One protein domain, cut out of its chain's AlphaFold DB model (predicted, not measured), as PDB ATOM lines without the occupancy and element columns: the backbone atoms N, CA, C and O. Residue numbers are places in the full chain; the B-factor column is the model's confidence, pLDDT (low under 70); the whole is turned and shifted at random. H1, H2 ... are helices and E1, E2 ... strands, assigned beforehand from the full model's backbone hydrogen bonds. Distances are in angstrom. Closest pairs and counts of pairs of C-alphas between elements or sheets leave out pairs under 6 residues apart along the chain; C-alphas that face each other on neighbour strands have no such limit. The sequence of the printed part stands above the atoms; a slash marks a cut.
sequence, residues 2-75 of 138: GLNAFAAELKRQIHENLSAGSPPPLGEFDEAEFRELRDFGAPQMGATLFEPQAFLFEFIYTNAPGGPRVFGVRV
ATOM      1  N   GLY A   2     152.859 134.959  67.170       90.75
ATOM      2  CA  GLY A   2     153.417 134.025  66.190       90.75
ATOM      3  C   GLY A   2     153.033 132.572  66.453       90.75
ATOM      4  O   GLY A   2     152.749 132.220  67.606       90.75
ATOM      5  N   LEU A   3     153.084 131.732  65.416       94.69
ATOM      6  CA  LEU A   3     152.757 130.299  65.485       94.69
ATOM      7  C   LEU A   3     153.376 129.602  66.705       94.69
ATOM      8  O   LEU A   3     152.679 128.939  67.468       94.69
ATOM      9  N   ASN A   4     154.679 129.790  66.922       93.69
ATOM     10  CA  ASN A   4     155.406 129.131  68.010       93.69
ATOM     11  C   ASN A   4     154.940 129.582  69.398       93.69
ATOM     12  O   ASN A   4     154.830 128.761  70.304       93.69
ATOM     13  N   ALA A   5     154.643 130.871  69.568       95.06
ATOM     14  CA  ALA A   5     154.138 131.395  70.835       95.06
ATOM     15  C   ALA A   5     152.715 130.888  71.112       95.06
ATOM     16  O   ALA A   5     152.408 130.503  72.237       95.06
ATOM     17  N   PHE A   6     151.879 130.813  70.072       96.06
ATOM     18  CA  PHE A   6     150.545 130.222  70.162       96.06
ATOM     19  C   PHE A   6     150.609 128.739  70.548       96.06
ATOM     20  O   PHE A   6     149.959 128.315  71.500       96.06
ATOM     21  N   ALA A   7     151.442 127.960  69.856       96.81
ATOM     22  CA  ALA A   7     151.623 126.539  70.125       96.81
ATOM     23  C   ALA A   7     152.184 126.276  71.533       96.81
ATOM     24  O   ALA A   7     151.725 125.363  72.216       96.81
ATOM     25  N   ALA A   8     153.149 127.084  71.986       96.69
ATOM     26  CA  ALA A   8     153.728 126.968  73.321       96.69
ATOM     27  C   ALA A   8     152.692 127.225  74.423       96.69
ATOM     28  O   ALA A   8     152.637 126.471  75.394       96.69
ATOM     29  N   GLU A   9     151.846 128.244  74.257       96.75
ATOM     30  CA  GLU A   9     150.799 128.564  75.226       96.75
ATOM     31  C   GLU A   9     149.746 127.453  75.320       96.75
ATOM     32  O   GLU A   9     149.415 127.005  76.418       96.75
ATOM     33  N   LEU A  10     149.287 126.929  74.178       96.94
ATOM     34  CA  LEU A  10     148.362 125.791  74.154       96.94
ATOM     35  C   LEU A  10     148.959 124.547  74.811       96.94
ATOM     36  O   LEU A  10     148.318 123.895  75.637       96.94
ATOM     37  N   LYS A  11     150.208 124.225  74.468       97.75
ATOM     38  CA  LYS A  11     150.907 123.075  75.035       97.75
ATOM     39  C   LYS A  11     151.083 123.208  76.544       97.75
ATOM     40  O   LYS A  11     150.907 122.222  77.256       97.75
ATOM     41  N   ARG A  12     151.393 124.412  77.032       97.38
ATOM     42  CA  ARG A  12     151.485 124.722  78.464       97.38
ATOM     43  C   ARG A  12     150.145 124.504  79.162       97.38
ATOM     44  O   ARG A  12     150.102 123.804  80.166       97.38
ATOM     45  N   GLN A  13     149.054 125.016  78.597       97.50
ATOM     46  CA  GLN A  13     147.715 124.833  79.160       97.50
ATOM     47  C   GLN A  13     147.321 123.349  79.249       97.50
ATOM     48  O   GLN A  13     146.782 122.903  80.263       97.50
ATOM     49  N   ILE A  14     147.600 122.565  78.205       97.69
ATOM     50  CA  ILE A  14     147.333 121.121  78.209       97.69
ATOM     51  C   ILE A  14     148.210 120.418  79.251       97.69
ATOM     52  O   ILE A  14     147.699 119.618  80.032       97.69
ATOM     53  N   HIS A  15     149.503 120.750  79.314       97.62
ATOM     54  CA  HIS A  15     150.435 120.188  80.294       97.62
ATOM     55  C   HIS A  15     149.979 120.411  81.737       97.62
ATOM     56  O   HIS A  15     150.041 119.486  82.545       97.62
ATOM     57  N   GLU A  16     149.488 121.608  82.053       97.44
ATOM     58  CA  GLU A  16     148.972 121.950  83.382       97.44
ATOM     59  C   GLU A  16     147.763 121.091  83.763       97.44
ATOM     60  O   GLU A  16     147.702 120.579  84.880       97.44
ATOM     61  N   ASN A  17     146.839 120.863  82.825       96.44
ATOM     62  CA  ASN A  17     145.679 120.002  83.061       96.44
ATOM     63  C   ASN A  17     146.096 118.545  83.276       96.44
ATOM     64  O   ASN A  17     145.687 117.934  84.263       96.44
ATOM     65  N   LEU A  18     146.970 118.023  82.411       96.31
ATOM     66  CA  LEU A  18     147.493 116.663  82.539       96.31
ATOM     67  C   LEU A  18     148.251 116.468  83.858       96.31
ATOM     68  O   LEU A  18     148.067 115.462  84.536       96.31
ATOM     69  N   SER A  19     149.051 117.455  84.267       95.19
ATOM     70  CA  SER A  19     149.794 117.425  85.535       95.19
ATOM     71  C   SER A  19     148.872 117.455  86.757       95.19
ATOM     72  O   SER A  19     149.224 116.916  87.804       95.19
ATOM     73  N   ALA A  20     147.681 118.045  86.624       94.88
ATOM     74  CA  ALA A  20     146.626 118.020  87.634       94.88
ATOM     75  C   ALA A  20     145.753 116.745  87.577       94.88
ATOM     76  O   ALA A  20     144.761 116.654  88.302       94.88
ATOM     77  N   GLY A  21     146.076 115.776  86.710       93.69
ATOM     78  CA  GLY A  21     145.291 114.552  86.508       93.69
ATOM     79  C   GLY A  21     143.962 114.773  85.776       93.69
ATOM     80  O   GLY A  21     143.099 113.893  85.773       93.69
ATOM     81  N   SER A  22     143.781 115.948  85.170       95.12
ATOM     82  CA  SER A  22     142.602 116.318  84.385       95.12
ATOM     83  C   SER A  22     142.850 116.091  82.889       95.12
ATOM     84  O   SER A  22     143.995 116.174  82.438       95.12
ATOM     85  N   PRO A  23     141.808 115.780  82.098       95.19
ATOM     86  CA  PRO A  23     141.965 115.603  80.658       95.19
ATOM     87  C   PRO A  23     142.390 116.918  79.978       95.19
ATOM     88  O   PRO A  23     142.131 117.999  80.519       95.19
ATOM     89  N   PRO A  24     143.005 116.855  78.780       95.81
ATOM     90  CA  PRO A  24     143.256 118.037  77.963       95.81
ATOM     91  C   PRO A  24     141.981 118.884  77.787       95.81
ATOM     92  O   PRO A  24     140.933 118.333  77.445       95.81
ATOM     93  N   PRO A  25     142.038 120.215  77.981       93.81
ATOM     94  CA  PRO A  25     140.851 121.068  77.892       93.81
ATOM     95  C   PRO A  25     140.397 121.316  76.447       93.81
ATOM     96  O   PRO A  25     139.289 121.798  76.219       93.81
ATOM     97  N   LEU A  26     141.256 121.016  75.472       93.69
ATOM     98  CA  LEU A  26     140.971 121.108  74.050       93.69
ATOM     99  C   LEU A  26     141.765 120.059  73.267       93.69
ATOM    100  O   LEU A  26     142.825 119.612  73.710       93.69
ATOM    101  N   GLY A  27     141.274 119.755  72.069       94.81
ATOM    102  CA  GLY A  27     141.888 118.806  71.150       94.81
ATOM    103  C   GLY A  27     141.298 117.401  71.228       94.81
ATOM    104  O   GLY A  27     140.452 117.088  72.060       94.81
ATOM    105  N   GLU A  28     141.756 116.573  70.306       97.31
ATOM    106  CA  GLU A  28     141.435 115.162  70.156       97.31
ATOM    107  C   GLU A  28     142.564 114.342  70.790       97.31
ATOM    108  O   GLU A  28     143.747 114.610  70.563       97.31
ATOM    109  N   PHE A  29     142.201 113.348  71.593       97.62
ATOM    110  CA  PHE A  29     143.133 112.431  72.246       97.62
ATOM    111  C   PHE A  29     142.441 111.092  72.518       97.62
ATOM    112  O   PHE A  29     141.210 111.008  72.506       97.62
ATOM    113  N   ASP A  30     143.222 110.045  72.774       97.19
ATOM    114  CA  ASP A  30     142.677 108.752  73.188       97.19
ATOM    115  C   ASP A  30     142.299 108.796  74.680       97.19
ATOM    116  O   ASP A  30     143.148 108.869  75.572       97.19
ATOM    117  N   GLU A  31     140.993 108.778  74.960       95.69
ATOM    118  CA  GLU A  31     140.483 108.785  76.330       95.69
ATOM    119  C   GLU A  31     140.865 107.538  77.132       95.69
ATOM    120  O   GLU A  31     141.041 107.633  78.349       95.69
ATOM    121  N   ALA A  32     140.934 106.367  76.494       94.69
ATOM    122  CA  ALA A  32     141.290 105.130  77.178       94.69
ATOM    123  C   ALA A  32     142.759 105.185  77.598       94.69
ATOM    124  O   ALA A  32     143.070 104.932  78.762       94.69
ATOM    125  N   GLU A  33     143.628 105.636  76.694       94.50
ATOM    126  CA  GLU A  33     145.037 105.867  77.001       94.50
ATOM    127  C   GLU A  33     145.216 106.912  78.113       94.50
ATOM    128  O   GLU A  33     145.979 106.686  79.050       94.50
ATOM    129  N   PHE A  34     144.476 108.027  78.081       95.12
ATOM    130  CA  PHE A  34     144.545 109.029  79.149       95.12
ATOM    131  C   PHE A  34     144.173 108.445  80.521       95.12
ATOM    132  O   PHE A  34     144.855 108.708  81.514       95.12
ATOM    133  N   ARG A  35     143.102 107.640  80.595       93.19
ATOM    134  CA  ARG A  35     142.667 107.006  81.853       93.19
ATOM    135  C   ARG A  35     143.725 106.068  82.417       93.19
ATOM    136  O   ARG A  35     143.857 106.012  83.633       93.19
ATOM    137  N   GLU A  36     144.457 105.360  81.560       92.06
ATOM    138  CA  GLU A  36     145.589 104.534  81.982       92.06
ATOM    139  C   GLU A  36     146.750 105.396  82.482       92.06
ATOM    140  O   GLU A  36     147.315 105.125  83.536       92.06
ATOM    141  N   LEU A  37     147.111 106.440  81.731       92.62
ATOM    142  CA  LEU A  37     148.332 107.207  81.975       92.62
ATOM    143  C   LEU A  37     148.249 108.168  83.161       92.62
ATOM    144  O   LEU A  37     149.269 108.406  83.810       92.62
ATOM    145  N   ARG A  38     147.061 108.704  83.466       91.19
ATOM    146  CA  ARG A  38     146.884 109.718  84.522       91.19
ATOM    147  C   ARG A  38     147.354 109.247  85.905       91.19
ATOM    148  O   ARG A  38     147.712 110.070  86.742       91.19
ATOM    149  N   ASP A  39     147.360 107.935  86.139       89.44
ATOM    150  CA  ASP A  39     147.738 107.336  87.422       89.44
ATOM    151  C   ASP A  39     149.272 107.193  87.571       89.44
ATOM    152  O   ASP A  39     149.766 106.892  88.657       89.44
ATOM    153  N   PHE A  40     150.054 107.455  86.511       87.38
ATOM    154  CA  PHE A  40     151.522 107.324  86.501       87.38
ATOM    155  C   PHE A  40     152.278 108.632  86.795       87.38
ATOM    156  O   PHE A  40     153.495 108.716  86.604       87.38
ATOM    157  N   GLY A  41     151.583 109.646  87.314       86.38
ATOM    158  CA  GLY A  41     152.158 110.930  87.715       86.38
ATOM    159  C   GLY A  41     152.150 111.982  86.605       86.38
ATOM    160  O   GLY A  41     151.546 111.798  85.555       86.38
ATOM    161  N   ALA A  42     152.808 113.117  86.854       92.31
ATOM    162  CA  ALA A  42     152.811 114.235  85.915       92.31
ATOM    163  C   ALA A  42     153.693 113.938  84.685       92.31
ATOM    164  O   ALA A  42     154.842 113.512  84.851       92.31
ATOM    165  N   PRO A  43     153.205 114.191  83.457       96.50
ATOM    166  CA  PRO A  43     154.009 114.001  82.260       96.50
ATOM    167  C   PRO A  43     155.061 115.102  82.088       96.50
ATOM    168  O   PRO A  43     154.937 116.212  82.605       96.50
ATOM    169  N   GLN A  44     156.077 114.817  81.280       96.38
ATOM    170  CA  GLN A  44     157.013 115.801  80.741       96.38
ATOM    171  C   GLN A  44     156.518 116.328  79.389       96.38
ATOM    172  O   GLN A  44     155.782 115.648  78.675       96.38
ATOM    173  N   MET A  45     156.932 117.536  79.009       96.88
ATOM    174  CA  MET A  45     156.661 118.054  77.666       96.88
ATOM    175  C   MET A  45     157.515 117.312  76.627       96.88
ATOM    176  O   MET A  45     158.737 117.281  76.749       96.88
ATOM    177  N   GLY A  46     156.872 116.734  75.609       96.50
ATOM    178  CA  GLY A  46     157.515 116.067  74.471       96.50
ATOM    179  C   GLY A  46     157.719 117.000  73.276       96.50
ATOM    180  O   GLY A  46     157.923 118.205  73.453       96.50
ATOM    181  N   ALA A  47     157.635 116.480  72.050       96.44
ATOM    182  CA  ALA A  47     157.733 117.284  70.834       96.44
ATOM    183  C   ALA A  47     156.467 118.118  70.554       96.44
ATOM    184  O   ALA A  47     155.400 117.935  71.152       96.44
ATOM    185  N   THR A  48     156.612 119.100  69.668       97.62
ATOM    186  CA  THR A  48     155.498 119.804  69.024       97.62
ATOM    187  C   THR A  48     155.641 119.576  67.532       97.62
ATOM    188  O   THR A  48     156.660 119.948  66.952       97.62
ATOM    189  N   LEU A  49     154.632 118.966  66.926       96.75
ATOM    190  CA  LEU A  49     154.579 118.693  65.500       96.75
ATOM    191  C   LEU A  49     153.478 119.548  64.872       96.75
ATOM    192  O   LEU A  49     152.449 119.824  65.494       96.75
ATOM    193  N   PHE A  50     153.707 119.980  63.637       96.88
ATOM    194  CA  PHE A  50     152.780 120.835  62.906       96.88
ATOM    195  C   PHE A  50     152.195 120.081  61.715       96.88
ATOM    196  O   PHE A  50     152.921 119.582  60.857       96.88
ATOM    197  N   GLU A  51     150.870 120.044  61.650       96.81
ATOM    198  CA  GLU A  51     150.104 119.635  60.481       96.81
ATOM    199  C   GLU A  51     149.520 120.884  59.807       96.81
ATOM    200  O   GLU A  51     149.318 121.901  60.472       96.81
ATOM    201  N   PRO A  52     149.140 120.837  58.518       97.19
ATOM    202  CA  PRO A  52     148.570 122.002  57.840       97.19
ATOM    203  C   PRO A  52     147.353 122.629  58.539       97.19
ATOM    204  O   PRO A  52     147.083 123.805  58.323       97.19
ATOM    205  N   GLN A  53     146.610 121.861  59.342       97.56
ATOM    206  CA  GLN A  53     145.396 122.314  60.031       97.56
ATOM    207  C   GLN A  53     145.373 121.971  61.528       97.56
ATOM    208  O   GLN A  53     144.319 122.073  62.156       97.56
ATOM    209  N   ALA A  54     146.491 121.538  62.110       97.62
ATOM    210  CA  ALA A  54     146.526 121.143  63.513       97.62
ATOM    211  C   ALA A  54     147.928 121.210  64.119       97.62
ATOM    212  O   ALA A  54     148.944 121.174  63.427       97.62
ATOM    213  N   PHE A  55     147.954 121.254  65.441       97.69
ATOM    214  CA  PHE A  55     149.119 120.994  66.267       97.69
ATOM    215  C   PHE A  55     149.010 119.577  66.814       97.69
ATOM    216  O   PHE A  55     147.939 119.178  67.266       97.69
ATOM    217  N   LEU A  56     150.111 118.837  66.830       98.06
ATOM    218  CA  LEU A  56     150.217 117.596  67.580       98.06
ATOM    219  C   LEU A  56     151.216 117.815  68.714       98.06
ATOM    220  O   LEU A  56     152.401 118.070  68.492       98.06
ATOM    221  N   PHE A  57     150.706 117.771  69.941       98.50
ATOM    222  CA  PHE A  57     151.490 117.940  71.152       98.50
ATOM    223  C   PHE A  57     151.732 116.592  71.803       98.50
ATOM    224  O   PHE A  57     150.791 115.855  72.086       98.50
ATOM    225  N   GLU A  58     152.995 116.299  72.079       98.12
ATOM    226  CA  GLU A  58     153.383 115.089  72.786       98.12
ATOM    227  C   GLU A  58     153.671 115.380  74.259       98.12
ATOM    228  O   GLU A  58     154.265 116.407  74.614       98.12
ATOM    229  N   PHE A  59     153.294 114.427  75.106       97.81
ATOM    230  CA  PHE A  59     153.534 114.425  76.543       97.81
ATOM    231  C   PHE A  59     154.095 113.069  76.963       97.81
ATOM    232  O   PHE A  59     153.553 112.030  76.603       97.81
ATOM    233  N   ILE A  60     155.194 113.064  77.712       97.12
ATOM    234  CA  ILE A  60     155.956 111.850  78.010       97.12
ATOM    235  C   ILE A  60     155.727 111.448  79.465       97.12
ATOM    236  O   ILE A  60     156.141 112.153  80.385       97.12
ATOM    237  N   TYR A  61     155.110 110.291  79.679       96.19
ATOM    238  CA  TYR A  61     154.954 109.676  80.995       96.19
ATOM    239  C   TYR A  61     156.110 108.706  81.236       96.19
ATOM    240  O   TYR A  61     156.119 107.592  80.715       96.19
ATOM    241  N   THR A  62     157.104 109.122  82.023       93.12
ATOM    242  CA  THR A  62     158.336 108.342  82.243       93.12
ATOM    243  C   THR A  62     158.161 107.172  83.211       93.12
ATOM    244  O   THR A  62     158.951 106.234  83.171       93.12
ATOM    245  N   ASN A  63     157.141 107.219  84.071       88.50
ATOM    246  CA  ASN A  63     156.912 106.229  85.132       88.50
ATOM    247  C   ASN A  63     155.859 105.172  84.758       88.50
ATOM    248  O   ASN A  63     155.394 104.436  85.629       88.50
ATOM    249  N   ALA A  64     155.451 105.107  83.489       86.31
ATOM    250  CA  ALA A  64     154.462 104.136  83.046       86.31
ATOM    251  C   ALA A  64     155.022 102.691  83.104       86.31
ATOM    252  O   ALA A  64     156.204 102.460  82.816       86.31
ATOM    253  N   PRO A  65     154.196 101.687  83.464       84.31
ATOM    254  CA  PRO A  65     154.580 100.283  83.419       84.31
ATOM    255  C   PRO A  65     155.012  99.877  82.009       84.31
ATOM    256  O   PRO A  65     154.320 100.158  81.034       84.31
ATOM    257  N   GLY A  66     156.151  99.193  81.900       86.56
ATOM    258  CA  GLY A  66     156.714  98.794  80.604       86.56
ATOM    259  C   GLY A  66     157.600  99.852  79.935       86.56
ATOM    260  O   GLY A  66     158.177  99.558  78.892       86.56
ATOM    261  N   GLY A  67     157.776 101.026  80.551       90.00
ATOM    262  CA  GLY A  67     158.693 102.075  80.101       90.00
ATOM    263  C   GLY A  67     157.986 103.382  79.730       90.00
ATOM    264  O   GLY A  67     156.766 103.481  79.852       90.00
ATOM    265  N   PRO A  68     158.744 104.403  79.284       93.00
ATOM    266  CA  PRO A  68     158.177 105.694  78.916       93.00
ATOM    267  C   PRO A  68     157.105 105.570  77.829       93.00
ATOM    268  O   PRO A  68     157.338 104.944  76.794       93.00
ATOM    269  N   ARG A  69     155.950 106.204  78.046       95.25
ATOM    270  CA  ARG A  69     154.859 106.289  77.063       95.25
ATOM    271  C   ARG A  69     154.676 107.723  76.584       95.25
ATOM    272  O   ARG A  69     154.791 108.660  77.374       95.25
ATOM    273  N   VAL A  70     154.381 107.879  75.296       96.19
ATOM    274  CA  VAL A  70     154.084 109.172  74.671       96.19
ATOM    275  C   VAL A  70     152.580 109.283  74.485       96.19
ATOM    276  O   VAL A  70     151.982 108.451  73.815       96.19
ATOM    277  N   PHE A  71     151.992 110.315  75.072       97.19
ATOM    278  CA  PHE A  71     150.589 110.671  74.935       97.19
ATOM    279  C   PHE A  71     150.454 111.851  73.973       97.19
ATOM    280  O   PHE A  71     151.049 112.908  74.201       97.19
ATOM    281  N   GLY A  72     149.695 111.662  72.896       97.75
ATOM    282  CA  GLY A  72     149.477 112.672  71.866       97.75
ATOM    283  C   GLY A  72     148.156 113.413  72.050       97.75
ATOM    284  O   GLY A  72     147.116 112.797  72.267       97.75
ATOM    285  N   VAL A  73     148.185 114.738  71.907       98.44
ATOM    286  CA  VAL A  73     146.987 115.587  71.850       98.44
ATOM    287  C   VAL A  73     147.005 116.378  70.553       98.44
ATOM    288  O   VAL A  73     147.921 117.166  70.307       98.44
ATOM    289  N   ARG A  74     145.981 116.179  69.722       98.38
ATOM    290  CA  ARG A  74     145.832 116.848  68.431       98.38
ATOM    291  C   ARG A  74     144.875 118.026  68.549       98.38
ATOM    292  O   ARG A  74     143.700 117.849  68.841       98.38
ATOM    293  N   VAL A  75     145.346 119.240  68.299       98.25
ATOM    294  CA  VAL A  75     144.555 120.465  68.456       98.25
ATOM    295  C   VAL A  75     144.349 121.141  67.103       98.25
ATOM    296  O   VAL A  75     145.342 121.466  66.453       98.25
TER     297      VAL A  75
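Overview. This is residues 2 to 75 of the 138 residues of an uncharacterized protein of Chthonomonadaceae bacterium (UniProt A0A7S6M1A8). A twisted sheet of three long strands has the long helix H1 lying slantwise over E1 and E2, while the shorter H2 packs over E2 and E3 near the end where E2 finishes and E3 starts. The two helices and the sheet make two layers, helices on one face of a sheet. You read 74 residues in the order H1, H2, E1, E2, E3; the sheet, E1 - E2 - E3, is antiparallel, and the class is mixed, helices and strands. The whole is compact, with a radius of gyration of the C-alphas of 11.7 A, but elongated, spanning 37 by 20 by 19 A.

Along the chain. Find C-alpha 3 at (152.757, 130.299, 65.485); from there H1 runs through residues 3 to 19, 24.0 A. H2 is residues 31 to 40, 15.1 A. Look next for E1, residues 44 to 51, 21.7 A, and E2, residues 54 to 61, 22.5 A. E3, residues 69 to 75, covers 19.5 A and ends at C-alpha 75, (144.555, 120.465, 68.456).

Arrangement. H1 is on the sheet at a height of 8.1 A; its closest C-alphas to E2 are Lys 11 and Phe 57, 6.5 A. H2 is on it too; its C-alpha of Phe 34 is 7.5 A from that of Phe 71 in E3, their closest. H1 and H2 are close but not clearly touching, C-alphas of Leu 18 and Arg 38 closest at 7.2 A. The strands form a meander, each the antiparallel neighbour of the one before: check N 46 and O 58, 2.8 A, in the hairpin E1 and E2, and N 57 and O 73, 2.9 A, in the hairpin E2 and E3. Every O i to N i+4 pair is within hydrogen-bond range in H1, and 4 of 6 in H2.

Size, cuts and confidence. The C-alphas of Gly 2 and Gly 66 are farthest apart, 38.2 A. The printed part has no cut, the link H1 to H2 is long, and no printed residue is under 70 in pLDDT.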